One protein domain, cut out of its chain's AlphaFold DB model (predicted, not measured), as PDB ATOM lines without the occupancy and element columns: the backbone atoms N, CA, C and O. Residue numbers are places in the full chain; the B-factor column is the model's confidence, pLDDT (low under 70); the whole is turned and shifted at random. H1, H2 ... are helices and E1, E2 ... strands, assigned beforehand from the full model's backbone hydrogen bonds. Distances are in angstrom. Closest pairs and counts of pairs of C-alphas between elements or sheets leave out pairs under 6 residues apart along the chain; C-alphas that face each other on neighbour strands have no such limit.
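AT A GLANCE: This is residues 120 to 200 of the 260 residues of an uncharacterized protein of Bacillus sp. MYb56 (UniProt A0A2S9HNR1). A small, strongly twisted sheet of three strands has a triangle of three helices at one end, with H1 and H3 on the same face of the sheet and H2 packed on both of them, away from the strands. The long edge strand E3 makes much of the length, running from beside H3 to the end of the domain opposite H2. The printed part has 81 residues, with three named helices and three named strands in the order E1, E2, H1, H2, H3, E3; the sheet order is E2, E1, E3, antiparallel throughout, and the class is mixed, helices and strands. It is compact, with a radius of gyration of the C-alphas of 12.8 A and spans of 41 by 29 by 20 A.

HOW THE PARTS SIT: Residues 120 to 121 form a short antiparallel pairing with residues 196 to 197 of E3, residues 191 to 200. The inner strand E1, residues 129 to 134, is antiparallel to E3 at 136 degrees, with N 131 and O 194 within hydrogen-bond range at 2.9 A. E1 forms a hairpin with E2, residues 139 to 142, at 147 degrees, with N 132 and O 141 at 2.8 A. H1, residues 143 to 151, follows E2 directly and is on the sheet at a height of 8.3 A, only just over none of the strands, with 2 of its C-alphas falling on E2. H2, residues 161 to 173, is not on the sheet. With its residues 164 to 168 alone it touches H1, opposite ways at a steep tilt of 36 degrees, only just past shallow; the closest C-alphas, of Ile 151 and Ile 164, are 6.3 A apart. H3, residues 176 to 186, touches residues 167 to 171 of H2 alone, opposite ways at a shallow tilt of 15 degrees; the closest C-alphas, of Met 170 and Leu 179, are 6.8 A apart. H1 and H2 form a helical hairpin, as do H2 and H3. H3 and the sheet make two layers, a helix on one face of a sheet: its height is 9.4 A, and it lies over E3 at 28 degrees on the local plane, only just along the strands. H1 and H3 are close but not clearly touching; their closest C-alphas, of Val 143 and Val 180, are 7.5 A apart. In H1, H2 and H3 every O i to N i+4 pair is within hydrogen-bond range.

IN THESE COORDINATES: E1 begins at C-alpha 129 (95.874, 115.334, 136.533) and measures 16.5 A; E2 measures 10.1 A. H1 measures 12.3 A. H2 measures 18.9 A from C-alpha 161 (82.243, 118.188, 112.174), and H3 15.5 A. E3 measures 27.5 A and ends at C-alpha 200 (108.318, 110.814, 144.240).

THE WHOLE: The two C-alphas farthest apart, of Glu 162 and Ser 200, are 42.5 A apart. The printed part has no cut and no long link; H1 to H2 is a short link of 9 residues. The mean pLDDT of the printed part is 90.3, and no printed residue is under 70.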
ATOM      1  N   VAL A 120     100.440 107.654 140.148       95.44
ATOM      2  CA  VAL A 120      99.637 106.710 140.930       95.44
ATOM      3  C   VAL A 120      98.203 107.201 141.017       95.44
ATOM      4  O   VAL A 120      97.948 108.401 141.024       95.44
ATOM      5  N   VAL A 121      97.273 106.255 141.119       95.25
ATOM      6  CA  VAL A 121      95.858 106.568 141.322       95.25
ATOM      7  C   VAL A 121      95.662 107.195 142.699       95.25
ATOM      8  O   VAL A 121      96.153 106.663 143.698       95.25
ATOM      9  N   THR A 122      94.901 108.282 142.743       96.19
ATOM     10  CA  THR A 122      94.562 109.011 143.964       96.19
ATOM     11  C   THR A 122      93.069 109.333 144.033       96.19
ATOM     12  O   THR A 122      92.278 108.895 143.198       96.19
ATOM     13  N   ALA A 123      92.660 110.035 145.086       93.25
ATOM     14  CA  ALA A 123      91.283 110.472 145.266       93.25
ATOM     15  C   ALA A 123      90.998 111.789 144.525       93.25
ATOM     16  O   ALA A 123      91.882 112.618 144.300       93.25
ATOM     17  N   GLU A 124      89.726 112.008 144.206       90.19
ATOM     18  CA  GLU A 124      89.230 113.288 143.706       90.19
ATOM     19  C   GLU A 124      89.644 114.446 144.641       90.19
ATOM     20  O   GLU A 124      89.642 114.313 145.868       90.19
ATOM     21  N   GLY A 125      90.051 115.575 144.055       90.69
ATOM     22  CA  GLY A 125      90.541 116.753 144.784       90.69
ATOM     23  C   GLY A 125      91.997 116.688 145.268       90.69
ATOM     24  O   GLY A 125      92.491 117.684 145.795       90.69
ATOM     25  N   HIS A 126      92.689 115.558 145.085       92.19
ATOM     26  CA  HIS A 126      94.109 115.385 145.433       92.19
ATOM     27  C   HIS A 126      95.020 115.117 144.229       92.19
ATOM     28  O   HIS A 126      96.210 114.883 144.409       92.19
ATOM     29  N   HIS A 127      94.469 115.119 143.021       93.94
ATOM     30  CA  HIS A 127      95.195 114.794 141.802       93.94
ATOM     31  C   HIS A 127      95.930 115.996 141.222       93.94
ATOM     32  O   HIS A 127      95.484 117.135 141.348       93.94
ATOM     33  N   ASP A 128      97.020 115.703 140.518       94.25
ATOM     34  CA  ASP A 128      97.700 116.670 139.658       94.25
ATOM     35  C   ASP A 128      97.141 116.626 138.231       94.25
ATOM     36  O   ASP A 128      97.269 117.598 137.488       94.25
ATOM     37  N   ARG A 129      96.528 115.499 137.834       92.81
ATOM     38  CA  ARG A 129      95.874 115.334 136.533       92.81
ATOM     39  C   ARG A 129      94.740 114.314 136.562       92.81
ATOM     40  O   ARG A 129      94.661 113.466 137.455       92.81
ATOM     41  N   ILE A 130      93.943 114.335 135.503       93.00
ATOM     42  CA  ILE A 130      92.945 113.311 135.215       93.00
ATOM     43  C   ILE A 130      93.271 112.530 133.943       93.00
ATOM     44  O   ILE A 130      93.803 113.063 132.966       93.00
ATOM     45  N   SER A 131      92.900 111.256 133.957       94.75
ATOM     46  CA  SER A 131      93.085 110.328 132.848       94.75
ATOM     47  C   SER A 131      91.825 109.495 132.632       94.75
ATOM     48  O   SER A 131      91.115 109.159 133.580       94.75
ATOM     49  N   LEU A 132      91.563 109.124 131.383       93.38
ATOM     50  CA  LEU A 132      90.545 108.151 131.002       93.38
ATOM     51  C   LEU A 132      91.169 106.774 130.850       93.38
ATOM     52  O   LEU A 132      92.166 106.615 130.145       93.38
ATOM     53  N   PHE A 133      90.573 105.777 131.494       93.31
ATOM     54  CA  PHE A 133      90.951 104.380 131.348       93.31
ATOM     55  C   PHE A 133      89.947 103.644 130.473       93.31
ATOM     56  O   PHE A 133      88.797 103.470 130.873       93.31
ATOM     57  N   PHE A 134      90.404 103.194 129.309       90.56
ATOM     58  CA  PHE A 134      89.615 102.408 128.365       90.56
ATOM     59  C   PHE A 134      89.771 100.919 128.681       90.56
ATOM     60  O   PHE A 134      90.896 100.403 128.702       90.56
ATOM     61  N   MET A 135      88.658 100.225 128.936       89.19
ATOM     62  CA  MET A 135      88.678  98.805 129.310       89.19
ATOM     63  C   MET A 135      89.148  97.903 128.173       89.19
ATOM     64  O   MET A 135      89.946  96.992 128.415       89.19
ATOM     65  N   ASP A 136      88.715  98.192 126.947       85.88
ATOM     66  CA  ASP A 136      89.044  97.400 125.758       85.88
ATOM     67  C   ASP A 136      90.555  97.322 125.508       85.88
ATOM     68  O   ASP A 136      91.106  96.255 125.225       85.88
ATOM     69  N   ASP A 137      91.244  98.446 125.705       84.06
ATOM     70  CA  ASP A 137      92.677  98.582 125.463       84.06
ATOM     71  C   ASP A 137      93.537  98.393 126.721       84.06
ATOM     72  O   ASP A 137      94.761  98.250 126.617       84.06
ATOM     73  N   CYS A 138      92.917  98.396 127.907       87.44
ATOM     74  CA  CYS A 138      93.584  98.428 129.212       87.44
ATOM     75  C   CYS A 138      94.636  99.552 129.310       87.44
ATOM     76  O   CYS A 138      95.738  99.348 129.831       87.44
ATOM     77  N   LYS A 139      94.310 100.739 128.785       88.44
ATOM     78  CA  LYS A 139      95.205 101.904 128.736       88.44
ATOM     79  C   LYS A 139      94.568 103.113 129.395       88.44
ATOM     80  O   LYS A 139      93.379 103.361 129.224       88.44
ATOM     81  N   ALA A 140      95.404 103.877 130.093       92.19
ATOM     82  CA  ALA A 140      95.072 105.209 130.567       92.19
ATOM     83  C   ALA A 140      95.627 106.256 129.592       92.19
ATOM     84  O   ALA A 140      96.790 106.160 129.190       92.19
ATOM     85  N   VAL A 141      94.812 107.247 129.239       92.62
ATOM     86  CA  VAL A 141      95.203 108.404 128.424       92.62
ATOM     87  C   VAL A 141      94.817 109.674 129.172       92.62
ATOM     88  O   VAL A 141      93.740 109.738 129.761       92.62
ATOM     89  N   ILE A 142      95.693 110.675 129.173       93.81
ATOM     90  CA  ILE A 142      95.424 111.964 129.819       93.81
ATOM     91  C   ILE A 142      94.278 112.646 129.066       93.81
ATOM     92  O   ILE A 142      94.326 112.739 127.841       93.81
ATOM     93  N   VAL A 143      93.260 113.124 129.786       92.19
ATOM     94  CA  VAL A 143      92.027 113.645 129.163       92.19
ATOM     95  C   VAL A 143      92.309 114.822 128.235       92.19
ATOM     96  O   VAL A 143      91.841 114.835 127.101       92.19
ATOM     97  N   GLU A 144      93.133 115.768 128.682       90.06
ATOM     98  CA  GLU A 144      93.481 116.952 127.894       90.06
ATOM     99  C   GLU A 144      94.219 116.595 126.592       90.06
ATOM    100  O   GLU A 144      93.914 117.142 125.534       90.06
ATOM    101  N   GLU A 145      95.158 115.644 126.651       92.62
ATOM    102  CA  GLU A 145      95.889 115.174 125.466       92.62
ATOM    103  C   GLU A 145      94.951 114.440 124.502       92.62
ATOM    104  O   GLU A 145      94.978 114.687 123.300       92.62
ATOM    105  N   TYR A 146      94.060 113.601 125.033       92.00
ATOM    106  CA  TYR A 146      93.088 112.855 124.240       92.00
ATOM    107  C   TYR A 146      92.131 113.776 123.470       92.00
ATOM    108  O   TYR A 146      91.869 113.568 122.286       92.00
ATOM    109  N   ILE A 147      91.640 114.832 124.122       91.38
ATOM    110  CA  ILE A 147      90.764 115.830 123.498       91.38
ATOM    111  C   ILE A 147      91.510 116.618 122.418       91.38
ATOM    112  O   ILE A 147      90.965 116.843 121.337       91.38
ATOM    113  N   GLU A 148      92.756 117.020 122.673       91.75
ATOM    114  CA  GLU A 148      93.583 117.703 121.673       91.75
ATOM    115  C   GLU A 148      93.837 116.808 120.448       91.75
ATOM    116  O   GLU A 148      93.757 117.278 119.309       91.75
ATOM    117  N   ASP A 149      94.065 115.511 120.648       92.19
ATOM    118  CA  ASP A 149      94.256 114.546 119.561       92.19
ATOM    119  C   ASP A 149      92.982 114.366 118.715       92.19
ATOM    120  O   ASP A 149      93.070 114.282 117.485       92.19
ATOM    121  N   ILE A 150      91.796 114.391 119.337       90.81
ATOM    122  CA  ILE A 150      90.501 114.391 118.631       90.81
ATOM    123  C   ILE A 150      90.331 115.683 117.823       90.81
ATOM    124  O   ILE A 150      90.053 115.641 116.624       90.81
ATOM    125  N   ILE A 151      90.518 116.844 118.458       89.75
ATOM    126  CA  ILE A 151      90.302 118.160 117.833       89.75
ATOM    127  C   ILE A 151      91.281 118.397 116.676       89.75
ATOM    128  O   ILE A 151      90.909 118.974 115.651       89.75
ATOM    129  N   SER A 152      92.530 117.959 116.830       90.38
ATOM    130  CA  SER A 152      93.569 118.083 115.804       90.38
ATOM    131  C   SER A 152      93.449 117.042 114.685       90.38
ATOM    132  O   SER A 152      94.159 117.147 113.681       90.38
ATOM    133  N   GLY A 153      92.543 116.066 114.826       85.69
ATOM    134  CA  GLY A 153      92.332 114.983 113.865       85.69
ATOM    135  C   GLY A 153      93.462 113.952 113.842       85.69
ATOM    136  O   GLY A 153      93.608 113.232 112.857       85.69
ATOM    137  N   GLN A 154      94.290 113.894 114.890       82.94
ATOM    138  CA  GLN A 154      95.300 112.844 115.060       82.94
ATOM    139  C   GLN A 154      94.666 111.510 115.458       82.94
ATOM    140  O   GLN A 154      95.240 110.453 115.187       82.94
ATOM    141  N   LEU A 155      93.476 111.565 116.057       81.62
ATOM    142  CA  LEU A 155      92.679 110.409 116.425       81.62
ATOM    143  C   LEU A 155      91.409 110.345 115.567       81.62
ATOM    144  O   LEU A 155      90.547 111.221 115.634       81.62
ATOM    145  N   GLU A 156      91.301 109.308 114.737       73.31
ATOM    146  CA  GLU A 156      90.138 109.099 113.872       73.31
ATOM    147  C   GLU A 156      89.000 108.438 114.661       73.31
ATOM    148  O   GLU A 156      88.982 107.223 114.860       73.31
ATOM    149  N   HIS A 157      88.024 109.244 115.076       79.56
ATOM    150  CA  HIS A 157      86.715 108.770 115.524       79.56
ATOM    151  C   HIS A 157      85.648 109.081 114.470       79.56
ATOM    152  O   HIS A 157      85.776 110.048 113.718       79.56
ATOM    153  N   GLU A 158      84.566 108.296 114.431       80.19
ATOM    154  CA  GLU A 158      83.390 108.555 113.581       80.19
ATOM    155  C   GLU A 158      82.545 109.727 114.128       80.19
ATOM    156  O   GLU A 158      81.346 109.607 114.371       80.19
ATOM    157  N   LEU A 159      83.179 110.881 114.341       84.69
ATOM    158  CA  LEU A 159      82.546 112.109 114.808       84.69
ATOM    159  C   LEU A 159      82.218 113.019 113.623       84.69
ATOM    160  O   LEU A 159      82.995 113.161 112.678       84.69
ATOM    161  N   THR A 160      81.054 113.664 113.672       87.19
ATOM    162  CA  THR A 160      80.701 114.704 112.700       87.19
ATOM    163  C   THR A 160      81.466 115.996 112.994       87.19
ATOM    164  O   THR A 160      81.855 116.253 114.132       87.19
ATOM    165  N   GLU A 161      81.631 116.860 111.985       86.62
ATOM    166  CA  GLU A 161      82.243 118.188 112.174       86.62
ATOM    167  C   GLU A 161      81.515 119.009 113.257       86.62
ATOM    168  O   GLU A 161      82.157 119.705 114.036       86.62
ATOM    169  N   GLU A 162      80.188 118.868 113.356       88.88
ATOM    170  CA  GLU A 162      79.369 119.512 114.393       88.88
ATOM    171  C   GLU A 162      79.747 119.048 115.809       88.88
ATOM    172  O   GLU A 162      79.843 119.873 116.713       88.88
ATOM    173  N   ARG A 163      80.012 117.749 116.001       90.38
ATOM    174  CA  ARG A 163      80.428 117.189 117.298       90.38
ATOM    175  C   ARG A 163      81.838 117.604 117.688       90.38
ATOM    176  O   ARG A 163      82.097 117.863 118.857       90.38
ATOM    177  N   ILE A 164      82.742 117.705 116.716       90.50
ATOM    178  CA  ILE A 164      84.093 118.219 116.964       90.50
ATOM    179  C   ILE A 164      84.029 119.691 117.392       90.50
ATOM    180  O   ILE A 164      84.768 120.100 118.285       90.50
ATOM    181  N   GLU A 165      83.152 120.491 116.783       90.94
ATOM    182  CA  GLU A 165      82.979 121.895 117.169       90.94
ATOM    183  C   GLU A 165      82.344 122.045 118.559       90.94
ATOM    184  O   GLU A 165      82.809 122.863 119.349       90.94
ATOM    185  N   GLU A 166      81.362 121.205 118.900       92.12
ATOM    186  CA  GLU A 166      80.802 121.126 120.257       92.12
ATOM    187  C   GLU A 166      81.882 120.783 121.293       92.12
ATOM    188  O   GLU A 166      81.991 121.467 122.307       92.12
ATOM    189  N   LEU A 167      82.738 119.789 121.024       92.38
ATOM    190  CA  LEU A 167      83.837 119.427 121.925       92.38
ATOM    191  C   LEU A 167      84.830 120.584 122.123       92.38
ATOM    192  O   LEU A 167      85.313 120.794 123.236       92.38
ATOM    193  N   LYS A 168      85.127 121.361 121.070       91.56
ATOM    194  CA  LYS A 168      85.974 122.562 121.192       91.56
ATOM    195  C   LYS A 168      85.341 123.618 122.092       91.56
ATOM    196  O   LYS A 168      86.054 124.209 122.896       91.56
ATOM    197  N   GLU A 169      84.039 123.862 121.946       92.12
ATOM    198  CA  GLU A 169      83.312 124.811 122.796       92.12
ATOM    199  C   GLU A 169      83.294 124.319 124.248       92.12
ATOM    200  O   GLU A 169      83.652 125.066 125.158       92.12
ATOM    201  N   MET A 170      82.984 123.040 124.474       90.56
ATOM    202  CA  MET A 170      83.011 122.445 125.811       90.56
ATOM    203  C   MET A 170      84.394 122.552 126.449       90.56
ATOM    204  O   MET A 170      84.485 122.929 127.610       90.56
ATOM    205  N   ARG A 171      85.483 122.306 125.712       89.56
ATOM    206  CA  ARG A 171      86.845 122.437 126.257       89.56
ATOM    207  C   ARG A 171      87.122 123.831 126.836       89.56
ATOM    208  O   ARG A 171      87.905 123.954 127.771       89.56
ATOM    209  N   GLU A 172      86.508 124.881 126.290       89.50
ATOM    210  CA  GLU A 172      86.716 126.258 126.756       89.50
ATOM    211  C   GLU A 172      85.865 126.617 127.989       89.50
ATOM    212  O   GLU A 172      86.305 127.419 128.818       89.50
ATOM    213  N   TYR A 173      84.665 126.039 128.133       88.00
ATOM    214  CA  TYR A 173      83.677 126.485 129.130       88.00
ATOM    215  C   TYR A 173      83.252 125.431 130.158       88.00
ATOM    216  O   TYR A 173      82.742 125.803 131.217       88.00
ATOM    217  N   GLU A 174      83.434 124.146 129.866       87.69
ATOM    218  CA  GLU A 174      82.998 123.044 130.719       87.69
ATOM    219  C   GLU A 174      84.086 122.564 131.674       87.69
ATOM    220  O   GLU A 174      85.284 122.799 131.511       87.69
ATOM    221  N   SER A 175      83.631 121.873 132.715       85.19
ATOM    222  CA  SER A 175      84.529 121.157 133.615       85.19
ATOM    223  C   SER A 175      85.106 119.908 132.952       85.19
ATOM    224  O   SER A 175      84.491 119.299 132.076       85.19
ATOM    225  N   GLU A 176      86.253 119.471 133.456       81.75
ATOM    226  CA  GLU A 176      86.882 118.199 133.109       81.75
ATOM    227  C   GLU A 176      85.923 116.992 133.191       81.75
ATOM    228  O   GLU A 176      85.942 116.116 132.328       81.75
ATOM    229  N   GLU A 177      85.031 116.964 134.184       83.06
ATOM    230  CA  GLU A 177      84.008 115.919 134.321       83.06
ATOM    231  C   GLU A 177      82.968 115.966 133.196       83.06
ATOM    232  O   GLU A 177      82.556 114.923 132.690       83.06
ATOM    233  N   GLY A 178      82.576 117.171 132.770       89.06
ATOM    234  CA  GLY A 178      81.669 117.367 131.639       89.06
ATOM    235  C   GLY A 178      82.276 116.879 130.323       89.06
ATOM    236  O   GLY A 178      81.589 116.244 129.523       89.06
ATOM    237  N   LEU A 179      83.579 117.099 130.129       89.88
ATOM    238  CA  LEU A 179      84.316 116.587 128.971       89.88
ATOM    239  C   LEU A 179      84.378 115.056 128.966       89.88
ATOM    240  O   LEU A 179      84.185 114.427 127.927       89.88
ATOM    241  N   VAL A 180      84.602 114.449 130.131       89.12
ATOM    242  CA  VAL A 180      84.602 112.990 130.289       89.12
ATOM    243  C   VAL A 180      83.233 112.390 129.980       89.12
ATOM    244  O   VAL A 180      83.160 111.365 129.304       89.12
ATOM    245  N   GLU A 181      82.150 113.014 130.443       91.44
ATOM    246  CA  GLU A 181      80.800 112.526 130.152       91.44
ATOM    247  C   GLU A 181      80.482 112.621 128.656       91.44
ATOM    248  O   GLU A 181      79.960 111.671 128.076       91.44
ATOM    249  N   TRP A 182      80.903 113.701 127.990       92.81
ATOM    250  CA  TRP A 182      80.769 113.817 126.537       92.81
ATOM    251  C   TRP A 182      81.504 112.691 125.798       92.81
ATOM    252  O   TRP A 182      80.962 112.126 124.847       92.81
ATOM    253  N   ILE A 183      82.713 112.327 126.243       91.56
ATOM    254  CA  ILE A 183      83.487 111.226 125.647       91.56
ATOM    255  C   ILE A 183      82.739 109.898 125.800       91.56
ATOM    256  O   ILE A 183      82.651 109.140 124.834       91.56
ATOM    257  N   LYS A 184      82.133 109.635 126.961       91.06
ATOM    258  CA  LYS A 184      81.313 108.430 127.166       91.06
ATOM    259  C   LYS A 184      80.095 108.374 126.258       91.06
ATOM    260  O   LYS A 184      79.763 107.321 125.729       91.06
ATOM    261  N   GLU A 185      79.424 109.505 126.070       92.19
ATOM    262  CA  GLU A 185      78.203 109.570 125.264       92.19
ATOM    263  C   GLU A 185      78.465 109.484 123.755       92.19
ATOM    264  O   GLU A 185      77.601 109.016 123.009       92.19
ATOM    265  N   ASN A 186      79.627 109.956 123.289       90.56
ATOM    266  CA  ASN A 186      79.900 110.132 121.859       90.56
ATOM    267  C   ASN A 186      80.992 109.209 121.303       90.56
ATOM    268  O   ASN A 186      81.064 109.056 120.084       90.56
ATOM    269  N   ILE A 187      81.840 108.620 122.151       88.81
ATOM    270  CA  ILE A 187      82.991 107.819 121.719       88.81
ATOM    271  C   ILE A 187      82.937 106.403 122.292       88.81
ATOM    272  O   ILE A 187      82.830 105.454 121.517       88.81
ATOM    273  N   ASP A 188      83.040 106.256 123.612       87.56
ATOM    274  CA  ASP A 188      83.150 104.950 124.270       87.56
ATOM    275  C   ASP A 188      82.609 105.019 125.703       87.56
ATOM    276  O   ASP A 188      83.180 105.695 126.563       87.56
ATOM    277  N   ASP A 189      81.505 104.316 125.956       88.50
ATOM    278  CA  ASP A 189      80.843 104.285 127.257       88.50
ATOM    279  C   ASP A 189      81.532 103.357 128.275       88.50
ATOM    280  O   ASP A 189      81.264 103.483 129.474       88.50
ATOM    281  N   ASP A 190      82.468 102.495 127.851       90.88
ATOM    282  CA  ASP A 190      83.270 101.615 128.718       90.88
ATOM    283  C   ASP A 190      84.642 102.222 129.070       90.88
ATOM    284  O   ASP A 190      85.681 101.550 129.148       90.88
ATOM    285  N   CYS A 191      84.642 103.533 129.333       90.38
ATOM    286  CA  CYS A 191      85.781 104.253 129.886       90.38
ATOM    287  C   CYS A 191      85.505 104.806 131.296       90.38
ATOM    288  O   CYS A 191      84.389 105.195 131.656       90.38
ATOM    289  N   TYR A 192      86.548 104.851 132.129       90.44
ATOM    290  CA  TYR A 192      86.461 105.282 133.528       90.44
ATOM    291  C   TYR A 192      87.402 106.448 133.800       90.44
ATOM    292  O   TYR A 192      88.560 106.437 133.382       90.44
ATOM    293  N   LEU A 193      86.915 107.430 134.556       91.62
ATOM    294  CA  LEU A 193      87.734 108.534 135.038       91.62
ATOM    295  C   LEU A 193      88.665 108.048 136.150       91.62
ATOM    296  O   LEU A 193      88.223 107.418 137.114       91.62
ATOM    297  N   ILE A 194      89.946 108.370 136.020       94.38
ATOM    298  CA  ILE A 194      90.973 108.103 137.018       94.38
ATOM    299  C   ILE A 194      91.665 109.413 137.373       94.38
ATOM    300  O   ILE A 194      92.128 110.157 136.511       94.38
ATOM    301  N   TYR A 195      91.769 109.653 138.673       94.69
ATOM    302  CA  TYR A 195      92.529 110.748 139.255       94.69
ATOM    303  C   TYR A 195      93.953 110.272 139.530       94.69
ATOM    304  O   TYR A 195      94.139 109.228 140.162       94.69
ATOM    305  N   GLU A 196      94.954 111.018 139.076       95.81
ATOM    306  CA  GLU A 196      96.360 110.653 139.244       95.81
ATOM    307  C   GLU A 196      97.166 111.781 139.892       95.81
ATOM    308  O   GLU A 196      97.026 112.955 139.551       95.81
ATOM    309  N   GLU A 197      98.053 111.413 140.811       96.75
ATOM    310  CA  GLU A 197      99.065 112.309 141.379       96.75
ATOM    311  C   GLU A 197     100.465 111.802 141.025       96.75
ATOM    312  O   GLU A 197     100.704 110.589 140.906       96.75
ATOM    313  N   GLU A 198     101.400 112.730 140.844       96.75
ATOM    314  CA  GLU A 198     102.798 112.396 140.631       96.75
ATOM    315  C   GLU A 198     103.506 112.266 141.980       96.75
ATOM    316  O   GLU A 198     103.747 113.238 142.699       96.75
ATOM    317  N   VAL A 199     103.894 111.041 142.329       97.38
ATOM    318  CA  VAL A 199     104.608 110.772 143.580       97.38
ATOM    319  C   VAL A 199     106.081 110.531 143.328       97.38
ATOM    320  O   VAL A 199     106.474 109.732 142.472       97.38
ATOM    321  N   SER A 200     106.910 111.169 144.150       97.44
ATOM    322  CA  SER A 200     108.318 110.814 144.240       97.44
ATOM    323  C   SER A 200     108.492 109.515 145.025       97.44
ATOM    324  O   SER A 200     107.785 109.227 145.996       97.44
TER     325      SER A 200